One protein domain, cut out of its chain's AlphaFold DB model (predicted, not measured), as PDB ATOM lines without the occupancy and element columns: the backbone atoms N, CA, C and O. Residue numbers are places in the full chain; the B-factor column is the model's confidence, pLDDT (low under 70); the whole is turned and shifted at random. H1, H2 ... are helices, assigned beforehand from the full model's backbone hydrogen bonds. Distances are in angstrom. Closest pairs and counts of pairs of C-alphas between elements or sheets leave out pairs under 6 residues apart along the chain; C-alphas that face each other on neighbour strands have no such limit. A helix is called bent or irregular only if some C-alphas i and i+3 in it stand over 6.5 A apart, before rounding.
ATOM      1  N   ALA A   2      14.039   1.736  50.375       52.41
ATOM      2  CA  ALA A   2      13.921   0.272  50.521       52.41
ATOM      3  C   ALA A   2      12.641  -0.202  51.250       52.41
ATOM      4  O   ALA A   2      11.961  -1.097  50.766       52.41
ATOM      5  N   LEU A   3      12.260   0.464  52.348       56.34
ATOM      6  CA  LEU A   3      11.041   0.159  53.118       56.34
ATOM      7  C   LEU A   3       9.741   0.388  52.318       56.34
ATOM      8  O   LEU A   3       8.758  -0.328  52.490       56.34
ATOM      9  N   ALA A   4       9.749   1.369  51.411       63.75
ATOM     10  CA  ALA A   4       8.617   1.642  50.532       63.75
ATOM     11  C   ALA A   4       8.484   0.549  49.464       63.75
ATOM     12  O   ALA A   4       7.387   0.052  49.255       63.75
ATOM     13  N   LEU A   5       9.603   0.107  48.874       65.25
ATOM     14  CA  LEU A   5       9.649  -1.017  47.929       65.25
ATOM     15  C   LEU A   5       9.187  -2.338  48.562       65.25
ATOM     16  O   LEU A   5       8.405  -3.062  47.951       65.25
ATOM     17  N   THR A   6       9.596  -2.635  49.801       66.06
ATOM     18  CA  THR A   6       9.133  -3.839  50.515       66.06
ATOM     19  C   THR A   6       7.639  -3.785  50.836       66.06
ATOM     20  O   THR A   6       6.946  -4.784  50.657       66.06
ATOM     21  N   CYS A   7       7.115  -2.623  51.244       70.00
ATOM     22  CA  CYS A   7       5.676  -2.439  51.464       70.00
ATOM     23  C   CYS A   7       4.861  -2.491  50.162       70.00
ATOM     24  O   CYS A   7       3.702  -2.893  50.192       70.00
ATOM     25  N   TRP A   8       5.461  -2.133  49.022       71.38
ATOM     26  CA  TRP A   8       4.811  -2.185  47.709       71.38
ATOM     27  C   TRP A   8       4.779  -3.592  47.094       71.38
ATOM     28  O   TRP A   8       3.872  -3.907  46.331       71.38
ATOM     29  N   LEU A   9       5.741  -4.455  47.443       63.50
ATOM     30  CA  LEU A   9       5.819  -5.841  46.955       63.50
ATOM     31  C   LEU A   9       5.013  -6.841  47.804       63.50
ATOM     32  O   LEU A   9       4.674  -7.919  47.321       63.50
ATOM     33  N   LEU A  10       4.659  -6.484  49.041       67.06
ATOM     34  CA  LEU A  10       3.844  -7.303  49.952       67.06
ATOM     35  C   LEU A  10       2.496  -7.778  49.353       67.06
ATOM     36  O   LEU A  10       2.182  -8.962  49.490       67.06
ATOM     37  N   PRO A  11       1.722  -6.939  48.634       66.44
ATOM     38  CA  PRO A  11       0.483  -7.362  47.967       66.44
ATOM     39  C   PRO A  11       0.703  -8.301  46.768       66.44
ATOM     40  O   PRO A  11      -0.172  -9.091  46.429       66.44
ATOM     41  N   VAL A  12       1.871  -8.249  46.120       61.75
ATOM     42  CA  VAL A  12       2.175  -9.113  44.962       61.75
ATOM     43  C   VAL A  12       2.394 -10.560  45.414       61.75
ATOM     44  O   VAL A  12       2.005 -11.495  44.717       61.75
ATOM     45  N   VAL A  13       2.932 -10.758  46.622       61.91
ATOM     46  CA  VAL A  13       3.106 -12.092  47.220       61.91
ATOM     47  C   VAL A  13       1.763 -12.711  47.632       61.91
ATOM     48  O   VAL A  13       1.622 -13.930  47.564       61.91
ATOM     49  N   SER A  14       0.752 -11.910  48.000       61.38
ATOM     50  CA  SER A  14      -0.587 -12.433  48.327       61.38
ATOM     51  C   SER A  14      -1.441 -12.759  47.094       61.38
ATOM     52  O   SER A  14      -2.364 -13.568  47.191       61.38
ATOM     53  N   ILE A  15      -1.116 -12.181  45.930       60.22
ATOM     54  CA  ILE A  15      -1.772 -12.461  44.642       60.22
ATOM     55  C   ILE A  15      -1.348 -13.807  44.045       60.22
ATOM     56  O   ILE A  15      -2.119 -14.415  43.295       60.22
ATOM     57  N   VAL A  16      -0.179 -14.339  44.418       58.06
ATOM     58  CA  VAL A  16       0.184 -15.731  44.114       58.06
ATOM     59  C   VAL A  16      -0.565 -16.647  45.081       58.06
ATOM     60  O   VAL A  16      -0.004 -17.254  45.991       58.06
ATOM     61  N   SER A  17      -1.882 -16.728  44.895       53.84
ATOM     62  CA  SER A  17      -2.683 -17.772  45.520       53.84
ATOM     63  C   SER A  17      -2.095 -19.135  45.127       53.84
ATOM     64  O   SER A  17      -1.705 -19.327  43.968       53.84
ATOM     65  N   PRO A  18      -1.973 -20.094  46.059       53.94
ATOM     66  CA  PRO A  18      -1.440 -21.402  45.732       53.94
ATOM     67  C   PRO A  18      -2.463 -22.125  44.852       53.94
ATOM     68  O   PRO A  18      -3.353 -22.812  45.344       53.94
ATOM     69  N   ALA A  19      -2.315 -22.019  43.533       53.44
ATOM     70  CA  ALA A  19      -3.057 -22.804  42.545       53.44
ATOM     71  C   ALA A  19      -2.619 -24.290  42.545       53.44
ATOM     72  O   ALA A  19      -2.430 -24.898  41.496       53.44
ATOM     73  N   THR A  20      -2.372 -24.885  43.717       58.56
ATOM     74  CA  THR A  20      -1.655 -26.168  43.868       58.56
ATOM     75  C   THR A  20      -2.346 -27.156  44.796       58.56
ATOM     76  O   THR A  20      -1.711 -28.033  45.379       58.56
ATOM     77  N   LEU A  21      -3.663 -27.045  44.922       62.16
ATOM     78  CA  LEU A  21      -4.468 -28.040  45.612       62.16
ATOM     79  C   LEU A  21      -5.016 -29.021  44.569       62.16
ATOM     80  O   LEU A  21      -5.998 -28.748  43.884       62.16
ATOM     81  N   LEU A 317       5.384 -25.945  45.697       75.69
ATOM     82  CA  LEU A 317       5.490 -25.228  46.970       75.69
ATOM     83  C   LEU A 317       6.868 -24.550  47.097       75.69
ATOM     84  O   LEU A 317       6.957 -23.356  47.367       75.69
ATOM     85  N   TRP A 318       7.950 -25.289  46.832       80.81
ATOM     86  CA  TRP A 318       9.304 -24.732  46.861       80.81
ATOM     87  C   TRP A 318       9.540 -23.670  45.787       80.81
ATOM     88  O   TRP A 318      10.206 -22.678  46.064       80.81
ATOM     89  N   ALA A 319       8.985 -23.834  44.586       79.06
ATOM     90  CA  ALA A 319       9.114 -22.843  43.525       79.06
ATOM     91  C   ALA A 319       8.441 -21.515  43.907       79.06
ATOM     92  O   ALA A 319       9.054 -20.461  43.766       79.06
ATOM     93  N   ALA A 320       7.220 -21.549  44.446       76.62
ATOM     94  CA  ALA A 320       6.497 -20.332  44.813       76.62
ATOM     95  C   ALA A 320       7.109 -19.636  46.042       76.62
ATOM     96  O   ALA A 320       7.471 -18.462  45.985       76.62
ATOM     97  N   TYR A 321       7.279 -20.362  47.150       79.06
ATOM     98  CA  TYR A 321       7.773 -19.758  48.391       79.06
ATOM     99  C   TYR A 321       9.287 -19.528  48.376       79.06
ATOM    100  O   TYR A 321       9.763 -18.534  48.922       79.06
ATOM    101  N   GLY A 322      10.054 -20.406  47.726       81.62
ATOM    102  CA  GLY A 322      11.505 -20.265  47.611       81.62
ATOM    103  C   GLY A 322      11.914 -19.079  46.742       81.62
ATOM    104  O   GLY A 322      12.843 -18.361  47.103       81.62
ATOM    105  N   THR A 323      11.196 -18.802  45.645       82.38
ATOM    106  CA  THR A 323      11.467 -17.605  44.828       82.38
ATOM    107  C   THR A 323      11.106 -16.322  45.572       82.38
ATOM    108  O   THR A 323      11.903 -15.388  45.572       82.38
ATOM    109  N   ALA A 324       9.977 -16.290  46.289       79.25
ATOM    110  CA  ALA A 324       9.597 -15.144  47.118       79.25
ATOM    111  C   ALA A 324      10.625 -14.862  48.233       79.25
ATOM    112  O   ALA A 324      11.040 -13.715  48.430       79.25
ATOM    113  N   LEU A 325      11.093 -15.902  48.927       82.94
ATOM    114  CA  LEU A 325      12.155 -15.777  49.932       82.94
ATOM    115  C   LEU A 325      13.482 -15.321  49.312       82.94
ATOM    116  O   LEU A 325      14.165 -14.470  49.877       82.94
ATOM    117  N   GLY A 326      13.829 -15.829  48.129       85.75
ATOM    118  CA  GLY A 326      15.045 -15.427  47.422       85.75
ATOM    119  C   GLY A 326      15.027 -13.954  47.010       85.75
ATOM    120  O   GLY A 326      15.975 -13.220  47.286       85.75
ATOM    121  N   VAL A 327      13.929 -13.495  46.404       84.69
ATOM    122  CA  VAL A 327      13.775 -12.101  45.960       84.69
ATOM    123  C   VAL A 327      13.769 -11.138  47.149       84.69
ATOM    124  O   VAL A 327      14.443 -10.109  47.104       84.69
ATOM    125  N   THR A 328      13.073 -11.477  48.238       84.00
ATOM    126  CA  THR A 328      13.053 -10.633  49.445       84.00
ATOM    127  C   THR A 328      14.434 -10.534  50.096       84.00
ATOM    128  O   THR A 328      14.852  -9.430  50.447       84.00
ATOM    129  N   ALA A 329      15.187 -11.637  50.177       85.50
ATOM    130  CA  ALA A 329      16.568 -11.617  50.660       85.50
ATOM    131  C   ALA A 329      17.470 -10.732  49.782       85.50
ATOM    132  O   ALA A 329      18.229  -9.913  50.305       85.50
ATOM    133  N   LEU A 330      17.344 -10.819  48.456       87.25
ATOM    134  CA  LEU A 330      18.125 -10.000  47.526       87.25
ATOM    135  C   LEU A 330      17.804  -8.503  47.697       87.25
ATOM    136  O   LEU A 330      18.720  -7.693  47.846       87.25
ATOM    137  N   CYS A 331      16.527  -8.126  47.807       82.25
ATOM    138  CA  CYS A 331      16.130  -6.739  48.076       82.25
ATOM    139  C   CYS A 331      16.687  -6.203  49.405       82.25
ATOM    140  O   CYS A 331      17.147  -5.061  49.459       82.25
ATOM    141  N   VAL A 332      16.673  -7.014  50.468       84.62
ATOM    142  CA  VAL A 332      17.234  -6.623  51.772       84.62
ATOM    143  C   VAL A 332      18.748  -6.443  51.673       84.62
ATOM    144  O   VAL A 332      19.261  -5.423  52.130       84.62
ATOM    145  N   THR A 333      19.465  -7.371  51.033       84.69
ATOM    146  CA  THR A 333      20.928  -7.262  50.872       84.69
ATOM    147  C   THR A 333      21.336  -6.035  50.058       84.69
ATOM    148  O   THR A 333      22.237  -5.310  50.474       84.69
ATOM    149  N   ALA A 334      20.630  -5.730  48.964       84.62
ATOM    150  CA  ALA A 334      20.850  -4.507  48.195       84.62
ATOM    151  C   ALA A 334      20.571  -3.246  49.032       84.62
ATOM    152  O   ALA A 334      21.338  -2.287  48.981       84.62
ATOM    153  N   GLY A 335      19.515  -3.258  49.852       79.25
ATOM    154  CA  GLY A 335      19.209  -2.162  50.776       79.25
ATOM    155  C   GLY A 335      20.306  -1.926  51.818       79.25
ATOM    156  O   GLY A 335      20.657  -0.777  52.084       79.25
ATOM    157  N   VAL A 336      20.880  -2.999  52.369       82.31
ATOM    158  CA  VAL A 336      21.989  -2.937  53.337       82.31
ATOM    159  C   VAL A 336      23.282  -2.454  52.675       82.31
ATOM    160  O   VAL A 336      23.965  -1.598  53.233       82.31
ATOM    161  N   LEU A 337      23.604  -2.944  51.474       81.12
ATOM    162  CA  LEU A 337      24.779  -2.500  50.714       81.12
ATOM    163  C   LEU A 337      24.708  -1.009  50.376       81.12
ATOM    164  O   LEU A 337      25.686  -0.291  50.573       81.12
ATOM    165  N   LEU A 338      23.538  -0.533  49.936       80.19
ATOM    166  CA  LEU A 338      23.321   0.890  49.685       80.19
ATOM    167  C   LEU A 338      23.513   1.712  50.960       80.19
ATOM    168  O   LEU A 338      24.244   2.696  50.930       80.19
ATOM    169  N   TYR A 339      22.941   1.269  52.084       78.94
ATOM    170  CA  TYR A 339      23.084   1.954  53.370       78.94
ATOM    171  C   TYR A 339      24.548   2.094  53.810       78.94
ATOM    172  O   TYR A 339      24.941   3.162  54.278       78.94
ATOM    173  N   HIS A 340      25.360   1.049  53.618       76.38
ATOM    174  CA  HIS A 340      26.791   1.100  53.922       76.38
ATOM    175  C   HIS A 340      27.582   1.988  52.959       76.38
ATOM    176  O   HIS A 340      28.545   2.616  53.382       76.38
ATOM    177  N   SER A 341      27.194   2.060  51.683       76.19
ATOM    178  CA  SER A 341      27.901   2.891  50.700       76.19
ATOM    179  C   SER A 341      27.632   4.393  50.838       76.19
ATOM    180  O   SER A 341      28.429   5.190  50.355       76.19
ATOM    181  N   THR A 342      26.526   4.792  51.480       68.81
ATOM    182  CA  THR A 342      26.114   6.203  51.591       68.81
ATOM    183  C   THR A 342      26.177   6.777  53.010       68.81
ATOM    184  O   THR A 342      25.529   7.788  53.262       68.81
ATOM    185  N   ASP A 343      26.917   6.145  53.935       67.00
ATOM    186  CA  ASP A 343      27.183   6.610  55.317       67.00
ATOM    187  C   ASP A 343      25.957   7.175  56.075       67.00
ATOM    188  O   ASP A 343      26.061   8.024  56.965       67.00
ATOM    189  N   GLY A 344      24.756   6.695  55.739       64.69
ATOM    190  CA  GLY A 344      23.506   7.149  56.333       64.69
ATOM    191  C   GLY A 344      22.350   7.319  55.347       64.69
ATOM    192  O   GLY A 344      22.430   7.023  54.157       64.69
ATOM    193  N   SER A 345      21.220   7.780  55.889       64.44
ATOM    194  CA  SER A 345      19.993   8.062  55.141       64.44
ATOM    195  C   SER A 345      19.663   9.543  55.265       64.44
ATOM    196  O   SER A 345      19.383  10.030  56.360       64.44
ATOM    197  N   TYR A 346      19.631  10.255  54.141       67.81
ATOM    198  CA  TYR A 346      19.202  11.651  54.115       67.81
ATOM    199  C   TYR A 346      17.689  11.748  54.337       67.81
ATOM    200  O   TYR A 346      16.903  10.985  53.772       67.81
ATOM    201  N   SER A 347      17.273  12.683  55.188       69.50
ATOM    202  CA  SER A 347      15.864  12.981  55.441       69.50
ATOM    203  C   SER A 347      15.472  14.238  54.673       69.50
ATOM    204  O   SER A 347      16.217  15.209  54.663       69.50
ATOM    205  N   SER A 348      14.259  14.287  54.123       73.56
ATOM    206  CA  SER A 348      13.695  15.491  53.486       73.56
ATOM    207  C   SER A 348      13.272  16.588  54.478       73.56
ATOM    208  O   SER A 348      12.530  17.502  54.127       73.56
ATOM    209  N   LYS A 349      13.704  16.512  55.743       82.31
ATOM    210  CA  LYS A 349      13.391  17.537  56.745       82.31
ATOM    211  C   LYS A 349      14.070  18.843  56.351       82.31
ATOM    212  O   LYS A 349      15.242  18.835  55.977       82.31
ATOM    213  N   PHE A 350      13.367  19.961  56.535       79.50
ATOM    214  CA  PHE A 350      13.884  21.302  56.243       79.50
ATOM    215  C   PHE A 350      15.277  21.542  56.846       79.50
ATOM    216  O   PHE A 350      16.159  22.063  56.178       79.50
ATOM    217  N   SER A 351      15.523  21.067  58.071       74.75
ATOM    218  CA  SER A 351      16.828  21.181  58.732       74.75
ATOM    219  C   SER A 351      17.961  20.421  58.033       74.75
ATOM    220  O   SER A 351      19.111  20.841  58.115       74.75
ATOM    221  N   THR A 352      17.666  19.309  57.356       79.44
ATOM    222  CA  THR A 352      18.659  18.552  56.575       79.44
ATOM    223  C   THR A 352      18.938  19.257  55.256       79.44
ATOM    224  O   THR A 352      20.099  19.435  54.908       79.44
ATOM    225  N   ILE A 353      17.887  19.737  54.584       81.19
ATOM    226  CA  ILE A 353      18.010  20.529  53.356       81.19
ATOM    227  C   ILE A 353      18.849  21.780  53.637       81.19
ATOM    228  O   ILE A 353      19.850  21.983  52.967       81.19
ATOM    229  N   PHE A 354      18.529  22.532  54.694       79.56
ATOM    230  CA  PHE A 354      19.264  23.736  55.085       79.56
ATOM    231  C   PHE A 354      20.750  23.470  55.375       79.56
ATOM    232  O   PHE A 354      21.609  24.236  54.952       79.56
ATOM    233  N   ARG A 355      21.080  22.372  56.071       77.31
ATOM    234  CA  ARG A 355      22.481  21.997  56.347       77.31
ATOM    235  C   ARG A 355      23.252  21.655  55.072       77.31
ATOM    236  O   ARG A 355      24.424  21.995  54.972       77.31
ATOM    237  N   VAL A 356      22.607  20.982  54.120       78.88
ATOM    238  CA  VAL A 356      23.229  20.598  52.846       78.88
ATOM    239  C   VAL A 356      23.382  21.810  51.930       78.88
ATOM    240  O   VAL A 356      24.452  21.999  51.366       78.88
ATOM    241  N   THR A 357      22.359  22.661  51.823       78.38
ATOM    242  CA  THR A 357      22.407  23.861  50.977       78.38
ATOM    243  C   THR A 357      23.374  24.913  51.513       78.38
ATOM    244  O   THR A 357      23.997  25.605  50.720       78.38
ATOM    245  N   GLN A 358      23.564  25.007  52.835       75.44
ATOM    246  CA  GLN A 358      24.550  25.915  53.434       75.44
ATOM    247  C   GLN A 358      26.002  25.528  53.103       75.44
ATOM    248  O   GLN A 358      26.862  26.399  53.025       75.44
ATOM    249  N   GLY A 359      26.284  24.234  52.932       69.44
ATOM    250  CA  GLY A 359      27.616  23.722  52.592       69.44
ATOM    251  C   GLY A 359      27.825  23.449  51.101       69.44
ATOM    252  O   GLY A 359      28.860  22.899  50.732       69.44
ATOM    253  N   ALA A 360      26.844  23.766  50.257       75.25
ATOM    254  CA  ALA A 360      26.909  23.514  48.826       75.25
ATOM    255  C   ALA A 360      27.722  24.605  48.119       75.25
ATOM    256  O   ALA A 360      27.564  25.791  48.410       75.25
ATOM    257  N   MET A 361      28.568  24.209  47.166       70.69
ATOM    258  CA  MET A 361      29.289  25.153  46.313       70.69
ATOM    259  C   MET A 361      28.604  25.226  44.953       70.69
ATOM    260  O   MET A 361      28.380  24.204  44.297       70.69
ATOM    261  N   VAL A 362      28.282  26.449  44.545       74.62
ATOM    262  CA  VAL A 362      27.721  26.759  43.231       74.62
ATOM    263  C   VAL A 362      28.877  27.008  42.264       74.62
ATOM    264  O   VAL A 362      29.858  27.657  42.624       74.62
ATOM    265  N   SER A 363      28.781  26.484  41.042       70.81
ATOM    266  CA  SER A 363      29.851  26.548  40.035       70.81
ATOM    267  C   SER A 363      30.158  27.956  39.494       70.81
ATOM    268  O   SER A 363      31.086  28.112  38.702       70.81
ATOM    269  N   ILE A 364      29.385  28.971  39.887       76.00
ATOM    270  CA  ILE A 364      29.497  30.358  39.426       76.00
ATOM    271  C   ILE A 364      29.538  31.326  40.614       76.00
ATOM    272  O   ILE A 364      28.973  31.044  41.670       76.00
ATOM    273  N   ASP A 365      30.193  32.475  40.431       74.00
ATOM    274  CA  ASP A 365      30.232  33.546  41.429       74.00
ATOM    275  C   ASP A 365      28.913  34.333  41.406       74.00
ATOM    276  O   ASP A 365      28.491  34.833  40.361       74.00
ATOM    277  N   LEU A 366      28.233  34.391  42.550       75.31
ATOM    278  CA  LEU A 366      26.893  34.963  42.671       75.31
ATOM    279  C   LEU A 366      26.978  36.439  43.058       75.31
ATOM    280  O   LEU A 366      27.600  36.806  44.059       75.31
ATOM    281  N   SER A 367      26.287  37.297  42.310       71.62
ATOM    282  CA  SER A 367      26.174  38.718  42.633       71.62
ATOM    283  C   SER A 367      25.177  38.940  43.773       71.62
ATOM    284  O   SER A 367      24.247  38.161  43.959       71.62
ATOM    285  N   MET A 368      25.288  40.052  44.513       70.62
ATOM    286  CA  MET A 368      24.352  40.381  45.609       70.62
ATOM    287  C   MET A 368      22.869  40.365  45.192       70.62
ATOM    288  O   MET A 368      21.999  40.155  46.033       70.62
ATOM    289  N   LYS A 369      22.566  40.581  43.906       72.00
ATOM    290  CA  LYS A 369      21.194  40.551  43.373       72.00
ATOM    291  C   LYS A 369      20.627  39.132  43.229       72.00
ATOM    292  O   LYS A 369      19.410  38.962  43.315       72.00
ATOM    293  N   ASP A 370      21.494  38.133  43.087       74.62
ATOM    294  CA  ASP A 370      21.124  36.732  42.869       74.62
ATOM    295  C   ASP A 370      20.657  36.046  44.174       74.62
ATOM    296  O   ASP A 370      19.975  35.027  44.140       74.62
ATOM    297  N   TYR A 371      20.927  36.651  45.340       72.94
ATOM    298  CA  TYR A 371      20.474  36.175  46.660       72.94
ATOM    299  C   TYR A 371      19.038  36.592  47.021       72.94
ATOM    300  O   TYR A 371      18.571  36.306  48.123       72.94
ATOM    301  N   SER A 372      18.335  37.293  46.128       75.94
ATOM    302  CA  SER A 372      16.990  37.816  46.401       75.94
ATOM    303  C   SER A 372      15.899  36.738  46.448       75.94
ATOM    304  O   SER A 372      14.847  36.979  47.035       75.94
ATOM    305  N   GLY A 373      16.148  35.556  45.865       73.81
ATOM    306  CA  GLY A 373      15.199  34.434  45.848       73.81
ATOM    307  C   GLY A 373      13.909  34.718  45.071       73.81
ATOM    308  O   GLY A 373      12.890  34.083  45.331       73.81
ATOM    309  N   LEU A 374      13.935  35.705  44.172       74.62
ATOM    310  CA  LEU A 374      12.800  36.103  43.346       74.62
ATOM    311  C   LEU A 374      12.696  35.221  42.097       74.62
ATOM    312  O   LEU A 374      13.707  34.912  41.473       74.62
ATOM    313  N   ASP A 375      11.463  34.888  41.713       75.00
ATOM    314  CA  ASP A 375      11.148  34.279  40.419       75.00
ATOM    315  C   ASP A 375      10.746  35.359  39.392       75.00
ATOM    316  O   ASP A 375      10.071  36.329  39.761       75.00
TER     317      ASP A 375
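What this domain is: This is residues 2 to 21 and 317 to 375 of the 427 residues of the protein "Pc06g00790 protein" of Penicillium rubens (strain ATCC 28089 / DSM 1075 / NRRL 1951 / Wisconsin 54-1255) (UniProt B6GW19). Two helices, H1 and the longer H2, run side by side and opposite ways at one end of a long, thin model, and beyond the far end of H2 a thin arm holds the small helix H3 and a final stretch with no named element. H1 and most of H2 lie in the body, while residues 340 to 345, of which 340 to 341 belong to H2, residues 347 to 355, of which 350 to 355 belong to H3, and residues 357 to 375 stand free. The printed part has 79 residues with three named helices, H1, H2 and H3 in that order along the chain, and no named strand; the class is all helix. The whole is extended, with a radius of gyration of the C-alphas of 22.4 A, and spans 74 by 29 by 21 A, a rod whose length is made by the body and the arm together.

How they stand to each other: H1, residues 2 to 15, touches H2, residues 317 to 341. Their closest C-alphas are those of Ala 2 and Gly 335, 5.8 A apart, and H2 touches H1 with residues 324 to 335 alone. The two run opposite ways at a shallow tilt of 8 degrees, and their centres are 11.9 A apart. H1 is irregular, but only just: C-alphas 8 and 11 are 6.8 A apart, and its line is a rough one. H3, residues 350 to 358, touches no helix; it is apart from H1 and from H2. In H2 and H3 every O i to N i+4 pair is within hydrogen-bond range, while in H1 7 of 10 are.

Where its parts are: H1 begins at C-alpha 2, at (13.921, 0.272, 50.521), and its 14 residues measure 21.0 A from first to last C-alpha. H2, the longest helix with 25 residues, goes from Leu 317, whose C-alpha is at (5.490, -25.228, 46.970), to Ser 341, a length of 36.2 A. H3 has 9 residues and a length of 12.0 A, and ends at C-alpha 358, at (24.550, 25.915, 53.434). Residues 359 to 375 hold no named element, and their C-alphas lie 22 to 37 A from the mean of all C-alphas.

The domain as a whole: The two C-alphas farthest apart are those of Leu 21 and Met 368, at 74.2 A. Residues 22 to 316 are cut out and not printed, and C-alphas 21 and 317 are 10.4 A apart across the cut. The link from H1 to H2 is the link across the cut; the link from H2 to H3, 8 residues, is short. Without the stretches that stand free, the body has 45 residues and spans 56 by 17 by 5 A. The mean pLDDT of the printed part is 73.1, and it is under 70 at residues 2 to 6, 9 to 21, 342 to 347 and 359.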